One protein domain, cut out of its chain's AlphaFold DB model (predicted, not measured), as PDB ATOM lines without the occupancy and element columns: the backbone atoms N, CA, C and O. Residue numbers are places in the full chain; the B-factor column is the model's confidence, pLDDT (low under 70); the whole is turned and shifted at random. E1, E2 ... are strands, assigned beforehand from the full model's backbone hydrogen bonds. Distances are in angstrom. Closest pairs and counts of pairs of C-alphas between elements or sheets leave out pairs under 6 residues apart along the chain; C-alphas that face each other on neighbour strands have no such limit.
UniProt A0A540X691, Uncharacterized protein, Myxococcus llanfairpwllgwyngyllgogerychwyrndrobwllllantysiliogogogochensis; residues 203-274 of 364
ATOM      1  N   GLU A 203      93.898 103.377 130.148       88.38
ATOM      2  CA  GLU A 203      93.919 102.206 129.275       88.38
ATOM      3  C   GLU A 203      92.911 102.289 128.125       88.38
ATOM      4  O   GLU A 203      91.715 102.548 128.311       88.38
ATOM      5  N   LEU A 204      93.401 102.019 126.915       88.75
ATOM      6  CA  LEU A 204      92.577 101.755 125.744       88.75
ATOM      7  C   LEU A 204      92.530 100.249 125.510       88.75
ATOM      8  O   LEU A 204      93.461  99.537 125.841       88.75
ATOM      9  N   CYS A 205      91.473  99.751 124.868       89.25
ATOM     10  CA  CYS A 205      91.446  98.351 124.447       89.25
ATOM     11  C   CYS A 205      92.250  98.151 123.156       89.25
ATOM     12  O   CYS A 205      91.685  98.033 122.068       89.25
ATOM     13  N   ASN A 206      93.572  98.182 123.271       85.75
ATOM     14  CA  ASN A 206      94.520  98.097 122.155       85.75
ATOM     15  C   ASN A 206      95.618  97.041 122.386       85.75
ATOM     16  O   ASN A 206      96.447  96.833 121.505       85.75
ATOM     17  N   GLY A 207      95.614  96.352 123.535       85.38
ATOM     18  CA  GLY A 207      96.636  95.353 123.861       85.38
ATOM     19  C   GLY A 207      97.863  95.939 124.553       85.38
ATOM     20  O   GLY A 207      98.865  95.236 124.675       85.38
ATOM     21  N   CYS A 208      97.781  97.191 124.994       83.38
ATOM     22  CA  CYS A 208      98.885  97.943 125.562       83.38
ATOM     23  C   CYS A 208      98.661  98.257 127.035       83.38
ATOM     24  O   CYS A 208      97.569  98.059 127.546       83.38
ATOM     25  N   ASP A 209      99.739  98.680 127.688       83.38
ATOM     26  CA  ASP A 209      99.745  99.255 129.032       83.38
ATOM     27  C   ASP A 209      99.948 100.773 128.846       83.38
ATOM     28  O   ASP A 209     101.068 101.276 128.678       83.38
ATOM     29  N   ASP A 210      98.839 101.483 128.648       82.75
ATOM     30  CA  ASP A 210      98.789 102.919 128.385       82.75
ATOM     31  C   ASP A 210      98.970 103.772 129.649       82.75
ATOM     32  O   ASP A 210      99.529 104.879 129.550       82.75
ATOM     33  N   ASP A 211      98.574 103.263 130.820       84.75
ATOM     34  CA  ASP A 211      98.726 103.933 132.114       84.75
ATOM     35  C   ASP A 211      99.993 103.520 132.889       84.75
ATOM     36  O   ASP A 211     100.411 104.223 133.818       84.75
ATOM     37  N   GLN A 212     100.697 102.500 132.394       83.06
ATOM     38  CA  GLN A 212     102.006 102.032 132.852       83.06
ATOM     39  C   GLN A 212     101.986 101.493 134.282       83.06
ATOM     40  O   GLN A 212     102.990 101.594 135.002       83.06
ATOM     41  N   ASP A 213     100.856 100.929 134.704       86.25
ATOM     42  CA  ASP A 213     100.710 100.289 136.008       86.25
ATOM     43  C   ASP A 213     101.164  98.815 136.023       86.25
ATOM     44  O   ASP A 213     101.240  98.188 137.089       86.25
ATOM     45  N   GLY A 214     101.588  98.289 134.866       86.25
ATOM     46  CA  GLY A 214     102.098  96.931 134.689       86.25
ATOM     47  C   GLY A 214     101.013  95.906 134.367       86.25
ATOM     48  O   GLY A 214     101.308  94.704 134.303       86.25
ATOM     49  N   VAL A 215      99.774  96.352 134.178       86.88
ATOM     50  CA  VAL A 215      98.635  95.548 133.754       86.88
ATOM     51  C   VAL A 215      98.163  96.075 132.391       86.88
ATOM     52  O   VAL A 215      98.287  97.243 132.077       86.88
ATOM     53  N   VAL A 216      97.717  95.176 131.510       87.00
ATOM     54  CA  VAL A 216      97.316  95.525 130.135       87.00
ATOM     55  C   VAL A 216      95.792  95.555 130.033       87.00
ATOM     56  O   VAL A 216      95.138  94.574 130.415       87.00
ATOM     57  N   ASN A 217      95.232  96.617 129.440       87.81
ATOM     58  CA  ASN A 217      93.794  96.846 129.260       87.81
ATOM     59  C   ASN A 217      92.975  96.652 130.561       87.81
ATOM     60  O   ASN A 217      92.026  95.854 130.613       87.81
ATOM     61  N   ASN A 218      93.337  97.345 131.635       89.56
ATOM     62  CA  ASN A 218      92.609  97.374 132.909       89.56
ATOM     63  C   ASN A 218      91.933  98.723 133.162       89.56
ATOM     64  O   ASN A 218      92.206  99.728 132.526       89.56
ATOM     65  N   ALA A 219      90.998  98.759 134.106       88.50
ATOM     66  CA  ALA A 219      90.591 100.041 134.665       88.50
ATOM     67  C   ALA A 219      91.666 100.539 135.659       88.50
ATOM     68  O   ALA A 219      92.348  99.705 136.266       88.50
ATOM     69  N   PRO A 220      91.787 101.861 135.898       86.25
ATOM     70  CA  PRO A 220      92.817 102.412 136.777       86.25
ATOM     71  C   PRO A 220      92.837 101.744 138.159       86.25
ATOM     72  O   PRO A 220      91.834 101.753 138.886       86.25
ATOM     73  N   GLY A 221      93.979 101.155 138.527       82.31
ATOM     74  CA  GLY A 221      94.162 100.461 139.807       82.31
ATOM     75  C   GLY A 221      93.396  99.138 139.949       82.31
ATOM     76  O   GLY A 221      93.169  98.685 141.074       82.31
ATOM     77  N   GLN A 222      92.959  98.535 138.843       85.31
ATOM     78  CA  GLN A 222      92.291  97.230 138.794       85.31
ATOM     79  C   GLN A 222      93.185  96.170 138.123       85.31
ATOM     80  O   GLN A 222      94.203  96.484 137.522       85.31
ATOM     81  N   GLY A 223      92.821  94.888 138.235       80.94
ATOM     82  CA  GLY A 223      93.570  93.781 137.618       80.94
ATOM     83  C   GLY A 223      93.267  93.559 136.126       80.94
ATOM     84  O   GLY A 223      92.479  94.276 135.516       80.94
ATOM     85  N   THR A 224      93.856  92.517 135.536       71.75
ATOM     86  CA  THR A 224      93.698  92.148 134.112       71.75
ATOM     87  C   THR A 224      92.234  91.941 133.695       71.75
ATOM     88  O   THR A 224      91.473  91.345 134.459       71.75
ATOM     89  N   ASN A 225      91.868  92.316 132.460       70.06
ATOM     90  CA  ASN A 225      90.525  92.135 131.865       70.06
ATOM     91  C   ASN A 225      89.390  92.859 132.618       70.06
ATOM     92  O   ASN A 225      88.241  92.420 132.597       70.06
ATOM     93  N   THR A 226      89.707  93.950 133.318       82.19
ATOM     94  CA  THR A 226      88.713  94.779 134.025       82.19
ATOM     95  C   THR A 226      88.253  95.982 133.214       82.19
ATOM     96  O   THR A 226      87.250  96.606 133.569       82.19
ATOM     97  N   LEU A 227      88.943  96.294 132.111       90.12
ATOM     98  CA  LEU A 227      88.486  97.311 131.181       90.12
ATOM     99  C   LEU A 227      87.220  96.806 130.486       90.12
ATOM    100  O   LEU A 227      87.244  95.860 129.698       90.12
ATOM    101  N   THR A 228      86.103  97.436 130.822       90.06
ATOM    102  CA  THR A 228      84.772  97.118 130.309       90.06
ATOM    103  C   THR A 228      84.156  98.371 129.714       90.06
ATOM    104  O   THR A 228      84.480  99.491 130.118       90.06
ATOM    105  N   ARG A 229      83.271  98.188 128.740       87.31
ATOM    106  CA  ARG A 229      82.438  99.264 128.209       87.31
ATOM    107  C   ARG A 229      81.055  98.739 127.865       87.31
ATOM    108  O   ARG A 229      80.845  97.530 127.784       87.31
ATOM    109  N   GLU A 230      80.131  99.661 127.653       85.94
ATOM    110  CA  GLU A 230      78.833  99.345 127.065       85.94
ATOM    111  C   GLU A 230      79.021  98.858 125.624       85.94
ATOM    112  O   GLU A 230      79.853  99.400 124.888       85.94
ATOM    113  N   CYS A 231      78.292  97.809 125.245       84.25
ATOM    114  CA  CYS A 231      78.353  97.277 123.889       84.25
ATOM    115  C   CYS A 231      77.969  98.346 122.859       84.25
ATOM    116  O   CYS A 231      77.069  99.158 123.086       84.25
ATOM    117  N   VAL A 232      78.630  98.308 121.702       80.38
ATOM    118  CA  VAL A 232      78.290  99.151 120.550       80.38
ATOM    119  C   VAL A 232      78.032  98.247 119.348       80.38
ATOM    120  O   VAL A 232      78.968  97.678 118.783       80.38
ATOM    121  N   GLY A 233      76.759  98.100 118.990       74.88
ATOM    122  CA  GLY A 233      76.297  97.366 117.816       74.88
ATOM    123  C   GLY A 233      76.235  98.240 116.555       74.88
ATOM    124  O   GLY A 233      76.594  99.423 116.585       74.88
ATOM    125  N   PRO A 234      75.771  97.683 115.419       71.31
ATOM    126  CA  PRO A 234      75.591  98.437 114.178       71.31
ATOM    127  C   PRO A 234      74.582  99.593 114.303       71.31
ATOM    128  O   PRO A 234      74.729 100.584 113.585       71.31
ATOM    129  N   GLY A 235      73.594  99.485 115.203       70.31
ATOM    130  CA  GLY A 235      72.576 100.507 115.468       70.31
ATOM    131  C   GLY A 235      72.984 101.568 116.496       70.31
ATOM    132  O   GLY A 235      72.337 102.611 116.581       70.31
ATOM    133  N   GLY A 236      74.085 101.371 117.231       75.25
ATOM    134  CA  GLY A 236      74.565 102.311 118.246       75.25
ATOM    135  C   GLY A 236      74.930 101.643 119.571       75.25
ATOM    136  O   GLY A 236      75.329 100.482 119.606       75.25
ATOM    137  N   ALA A 237      74.868 102.413 120.659       77.25
ATOM    138  CA  ALA A 237      75.077 101.886 122.006       77.25
ATOM    139  C   ALA A 237      73.912 100.966 122.393       77.25
ATOM    140  O   ALA A 237      72.768 101.335 122.148       77.25
ATOM    141  N   CYS A 238      74.220  99.829 123.015       78.81
ATOM    142  CA  CYS A 238      73.236  98.843 123.453       78.81
ATOM    143  C   CYS A 238      72.999  98.913 124.969       78.81
ATOM    144  O   CYS A 238      73.805  98.361 125.741       78.81
ATOM    145  N   PRO A 239      71.906  99.544 125.423       76.50
ATOM    146  CA  PRO A 239      71.666  99.780 126.836       76.50
ATOM    147  C   PRO A 239      71.600  98.481 127.643       76.50
ATOM    148  O   PRO A 239      70.829  97.569 127.356       76.50
ATOM    149  N   GLY A 240      72.396  98.394 128.709       73.25
ATOM    150  CA  GLY A 240      72.317  97.274 129.656       73.25
ATOM    151  C   GLY A 240      73.107  96.019 129.267       73.25
ATOM    152  O   GLY A 240      73.047  95.027 129.997       73.25
ATOM    153  N   SER A 241      73.905  96.070 128.197       78.19
ATOM    154  CA  SER A 241      74.900  95.039 127.878       78.19
ATOM    155  C   SER A 241      76.325  95.603 127.956       78.19
ATOM    156  O   SER A 241      76.586  96.758 127.627       78.19
ATOM    157  N   THR A 242      77.267  94.802 128.458       85.69
ATOM    158  CA  THR A 242      78.675  95.200 128.633       85.69
ATOM    159  C   THR A 242      79.600  94.186 127.980       85.69
ATOM    160  O   THR A 242      79.396  92.977 128.093       85.69
ATOM    161  N   GLU A 243      80.642  94.686 127.329       87.38
ATOM    162  CA  GLU A 243      81.729  93.888 126.771       87.38
ATOM    163  C   GLU A 243      83.040  94.171 127.506       87.38
ATOM    164  O   GLU A 243      83.266  95.264 128.037       87.38
ATOM    165  N   ALA A 244      83.903  93.160 127.562       89.00
ATOM    166  CA  ALA A 244      85.204  93.252 128.202       89.00
ATOM    167  C   ALA A 244      86.294  93.359 127.140       89.00
ATOM    168  O   ALA A 244      86.216  92.749 126.072       89.00
ATOM    169  N   CYS A 245      87.342  94.120 127.428       89.75
ATOM    170  CA  CYS A 245      88.517  94.089 126.584       89.75
ATOM    171  C   CYS A 245      89.269  92.776 126.813       89.75
ATOM    172  O   CYS A 245      89.761  92.517 127.912       89.75
ATOM    173  N   ALA A 246      89.378  91.957 125.769       85.62
ATOM    174  CA  ALA A 246      90.166  90.737 125.778       85.62
ATOM    175  C   ALA A 246      91.224  90.820 124.677       85.62
ATOM    176  O   ALA A 246      90.912  90.930 123.491       85.62
ATOM    177  N   THR A 247      92.503  90.746 125.054       81.31
ATOM    178  CA  THR A 247      93.634  90.705 124.103       81.31
ATOM    179  C   THR A 247      93.660  91.865 123.091       81.31
ATOM    180  O   THR A 247      93.958  91.660 121.920       81.31
ATOM    181  N   GLY A 248      93.337  93.088 123.528       83.62
ATOM    182  CA  GLY A 248      93.347  94.272 122.656       83.62
ATOM    183  C   GLY A 248      92.192  94.334 121.656       83.62
ATOM    184  O   GLY A 248      92.275  95.018 120.640       83.62
ATOM    185  N   SER A 249      91.113  93.600 121.910       88.44
ATOM    186  CA  SER A 249      89.857  93.732 121.185       88.44
ATOM    187  C   SER A 249      88.689  93.583 122.142       88.44
ATOM    188  O   SER A 249      88.732  92.812 123.102       88.44
ATOM    189  N   TRP A 250      87.635  94.346 121.888       87.81
ATOM    190  CA  TRP A 250      86.413  94.220 122.657       87.81
ATOM    191  C   TRP A 250      85.750  92.886 122.334       87.81
ATOM    192  O   TRP A 250      85.586  92.519 121.169       87.81
ATOM    193  N   SER A 251      85.478  92.116 123.383       80.62
ATOM    194  CA  SER A 251      84.938  90.772 123.293       80.62
ATOM    195  C   SER A 251      83.871  90.580 124.359       80.62
ATOM    196  O   SER A 251      84.067  90.832 125.549       80.62
ATOM    197  N   GLY A 252      82.716  90.109 123.923       75.12
ATOM    198  CA  GLY A 252      81.576  89.853 124.780       75.12
ATOM    199  C   GLY A 252      80.398  89.453 123.916       75.12
ATOM    200  O   GLY A 252      80.268  89.903 122.781       75.12
ATOM    201  N   VAL A 253      79.552  88.568 124.436       70.06
ATOM    202  CA  VAL A 253      78.228  88.391 123.847       70.06
ATOM    203  C   VAL A 253      77.402  89.556 124.364       70.06
ATOM    204  O   VAL A 253      77.075  89.592 125.552       70.06
ATOM    205  N   CYS A 254      77.102  90.508 123.489       72.44
ATOM    206  CA  CYS A 254      76.117  91.543 123.764       72.44
ATOM    207  C   CYS A 254      74.749  90.859 123.791       72.44
ATOM    208  O   CYS A 254      74.109  90.657 122.769       72.44
ATOM    209  N   ASN A 255      74.389  90.349 124.968       65.12
ATOM    210  CA  ASN A 255      73.131  89.665 125.219       65.12
ATOM    211  C   ASN A 255      72.207  90.707 125.833       65.12
ATOM    212  O   ASN A 255      72.153  90.863 127.056       65.12
ATOM    213  N   ALA A 256      71.607  91.508 124.969       61.38
ATOM    214  CA  ALA A 256      70.807  92.626 125.404       61.38
ATOM    215  C   ALA A 256      69.330  92.191 125.573       61.38
ATOM    216  O   ALA A 256      68.947  91.097 125.130       61.38
ATOM    217  N   PRO A 257      68.535  92.911 126.384       65.50
ATOM    218  CA  PRO A 257      67.136  92.573 126.646       65.50
ATOM    219  C   PRO A 257      66.310  92.502 125.348       65.50
ATOM    220  O   PRO A 257      66.744  93.010 124.325       65.50
ATOM    221  N   PRO A 258      65.106  91.900 125.367       72.81
ATOM    222  CA  PRO A 258      64.186  92.019 124.239       72.81
ATOM    223  C   PRO A 258      63.919  93.491 123.913       72.81
ATOM    224  O   PRO A 258      63.717  94.274 124.845       72.81
ATOM    225  N   GLU A 259      63.856  93.805 122.621       77.00
ATOM    226  CA  GLU A 259      63.656  95.151 122.082       77.00
ATOM    227  C   GLU A 259      62.532  95.930 122.797       77.00
ATOM    228  O   GLU A 259      61.466  95.377 123.109       77.00
ATOM    229  N   ALA A 260      62.736  97.223 123.069       77.31
ATOM    230  CA  ALA A 260      61.691  98.115 123.559       77.31
ATOM    231  C   ALA A 260      61.532  99.328 122.640       77.31
ATOM    232  O   ALA A 260      62.487  99.843 122.092       77.31
ATOM    233  N   CYS A 261      60.299  99.831 122.514       77.25
ATOM    234  CA  CYS A 261      60.009 101.017 121.705       77.25
ATOM    235  C   CYS A 261      60.498 102.294 122.409       77.25
ATOM    236  O   CYS A 261      59.722 102.959 123.109       77.25
ATOM    237  N   ASN A 262      61.783 102.607 122.280       75.19
ATOM    238  CA  ASN A 262      62.424 103.738 122.952       75.19
ATOM    239  C   ASN A 262      63.386 104.536 122.045       75.19
ATOM    240  O   ASN A 262      63.932 105.547 122.502       75.19
ATOM    241  N   GLY A 263      63.548 104.144 120.774       76.31
ATOM    242  CA  GLY A 263      64.460 104.786 119.826       76.31
ATOM    243  C   GLY A 263      65.923 104.347 119.945       76.31
ATOM    244  O   GLY A 263      66.795 105.040 119.411       76.31
ATOM    245  N   LEU A 264      66.199 103.251 120.651       77.69
ATOM    246  CA  LEU A 264      67.509 102.617 120.812       77.69
ATOM    247  C   LEU A 264      67.457 101.195 120.229       77.69
ATOM    248  O   LEU A 264      66.385 100.626 120.098       77.69
ATOM    249  N   ASP A 265      68.616 100.662 119.846       78.12
ATOM    250  CA  ASP A 265      68.809  99.260 119.440       78.12
ATOM    251  C   ASP A 265      69.057  98.458 120.730       78.12
ATOM    252  O   ASP A 265      70.192  98.368 121.215       78.12
ATOM    253  N   ASP A 266      67.969  98.032 121.379       78.12
ATOM    254  CA  ASP A 266      68.002  97.423 122.711       78.12
ATOM    255  C   ASP A 266      68.476  95.967 122.664       78.12
ATOM    256  O   ASP A 266      68.954  95.480 123.688       78.12
ATOM    257  N   ASP A 267      68.371  95.281 121.522       76.38
ATOM    258  CA  ASP A 267      68.818  93.894 121.344       76.38
ATOM    259  C   ASP A 267      70.131  93.720 120.540       76.38
ATOM    260  O   ASP A 267      70.650  92.602 120.428       76.38
ATOM    261  N   CYS A 268      70.746  94.826 120.106       81.50
ATOM    262  CA  CYS A 268      72.005  94.902 119.352       81.50
ATOM    263  C   CYS A 268      71.994  94.227 117.973       81.50
ATOM    264  O   CYS A 268      73.071  93.873 117.463       81.50
ATOM    265  N   ASP A 269      70.839  94.001 117.354       79.06
ATOM    266  CA  ASP A 269      70.775  93.328 116.056       79.06
ATOM    267  C   ASP A 269      71.147  94.244 114.871       79.06
ATOM    268  O   ASP A 269      71.390  93.778 113.749       79.06
ATOM    269  N   GLY A 270      71.303  95.545 115.141       80.06
ATOM    270  CA  GLY A 270      71.654  96.568 114.168       80.06
ATOM    271  C   GLY A 270      70.459  97.318 113.592       80.06
ATOM    272  O   GLY A 270      70.647  98.154 112.698       80.06
ATOM    273  N   THR A 271      69.251  97.042 114.072       77.12
ATOM    274  CA  THR A 271      68.033  97.760 113.722       77.12
ATOM    275  C   THR A 271      67.415  98.386 114.966       77.12
ATOM    276  O   THR A 271      67.448  97.827 116.045       77.12
ATOM    277  N   ILE A 272      66.905  99.609 114.822       78.25
ATOM    278  CA  ILE A 272      66.237 100.311 115.922       78.25
ATOM    279  C   ILE A 272      64.747  99.983 115.849       78.25
ATOM    280  O   ILE A 272      64.147 100.150 114.778       78.25
ATOM    281  N   ASP A 273      64.145  99.635 116.986       73.81
ATOM    282  CA  ASP A 273      62.702  99.603 117.208       73.81
ATOM    283  C   ASP A 273      61.959  98.582 116.298       73.81
ATOM    284  O   ASP A 273      60.914  98.886 115.696       73.81
ATOM    285  N   GLU A 274      62.498  97.360 116.171       75.19
ATOM    286  CA  GLU A 274      62.058  96.312 115.228       75.19
ATOM    287  C   GLU A 274      60.932  95.373 115.756       75.19
ATOM    288  O   GLU A 274      60.201  95.686 116.699       75.19
TER     289      GLU A 274
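What this domain is: This is residues 203 to 274 of the 364 residues of an uncharacterized protein of Myxococcus llanfairpwllgwyngyllgogerychwyrndrobwllllantysiliogogogochensis (UniProt A0A540X691). There is little regular structure: a small sheet of three strands makes the middle of a rod, and long looped stretches, residues 203 to 227 and 252 to 274, make its two ends. The printed part has 72 residues, 20 of them in named strands, with no named helix; the class is all strand. E1, E2 and E3 follow in that order, in the chain and across the sheet, as an antiparallel meander, each strand the antiparallel neighbour of the one before. The whole is loose, radius of gyration of the C-alphas 14.3 A, spanning 44 by 17 by 16 A.

How they stand to each other: The inner strand E2, residues 236 to 246, bends by 107 degrees at Pro 239. Its pairing is staggered: residues 236 to 244 pair with E1, residues 228 to 233, and 244 to 246 with E3, residues 249 to 251. E1 and E2 form a hairpin at 127 degrees; N 229 and O 243 are 3.0 A apart, within hydrogen-bond range. E2 and E3 form another at 115 degrees, with N 246 and O 249 at 2.9 A.

Where its parts are: E1 begins at C-alpha 228 (84.772, 97.118, 130.309) and measures 15.1 A, E2 20.8 A and E3 6.1 A, ending at C-alpha 251 (84.938, 90.772, 123.293).

The domain as a whole: The C-alphas farthest apart, of Gly 214 and Glu 274, are 44.5 A apart. The printed part has no cut, and both links are tight. Residues 255 to 257 have pLDDT under 70.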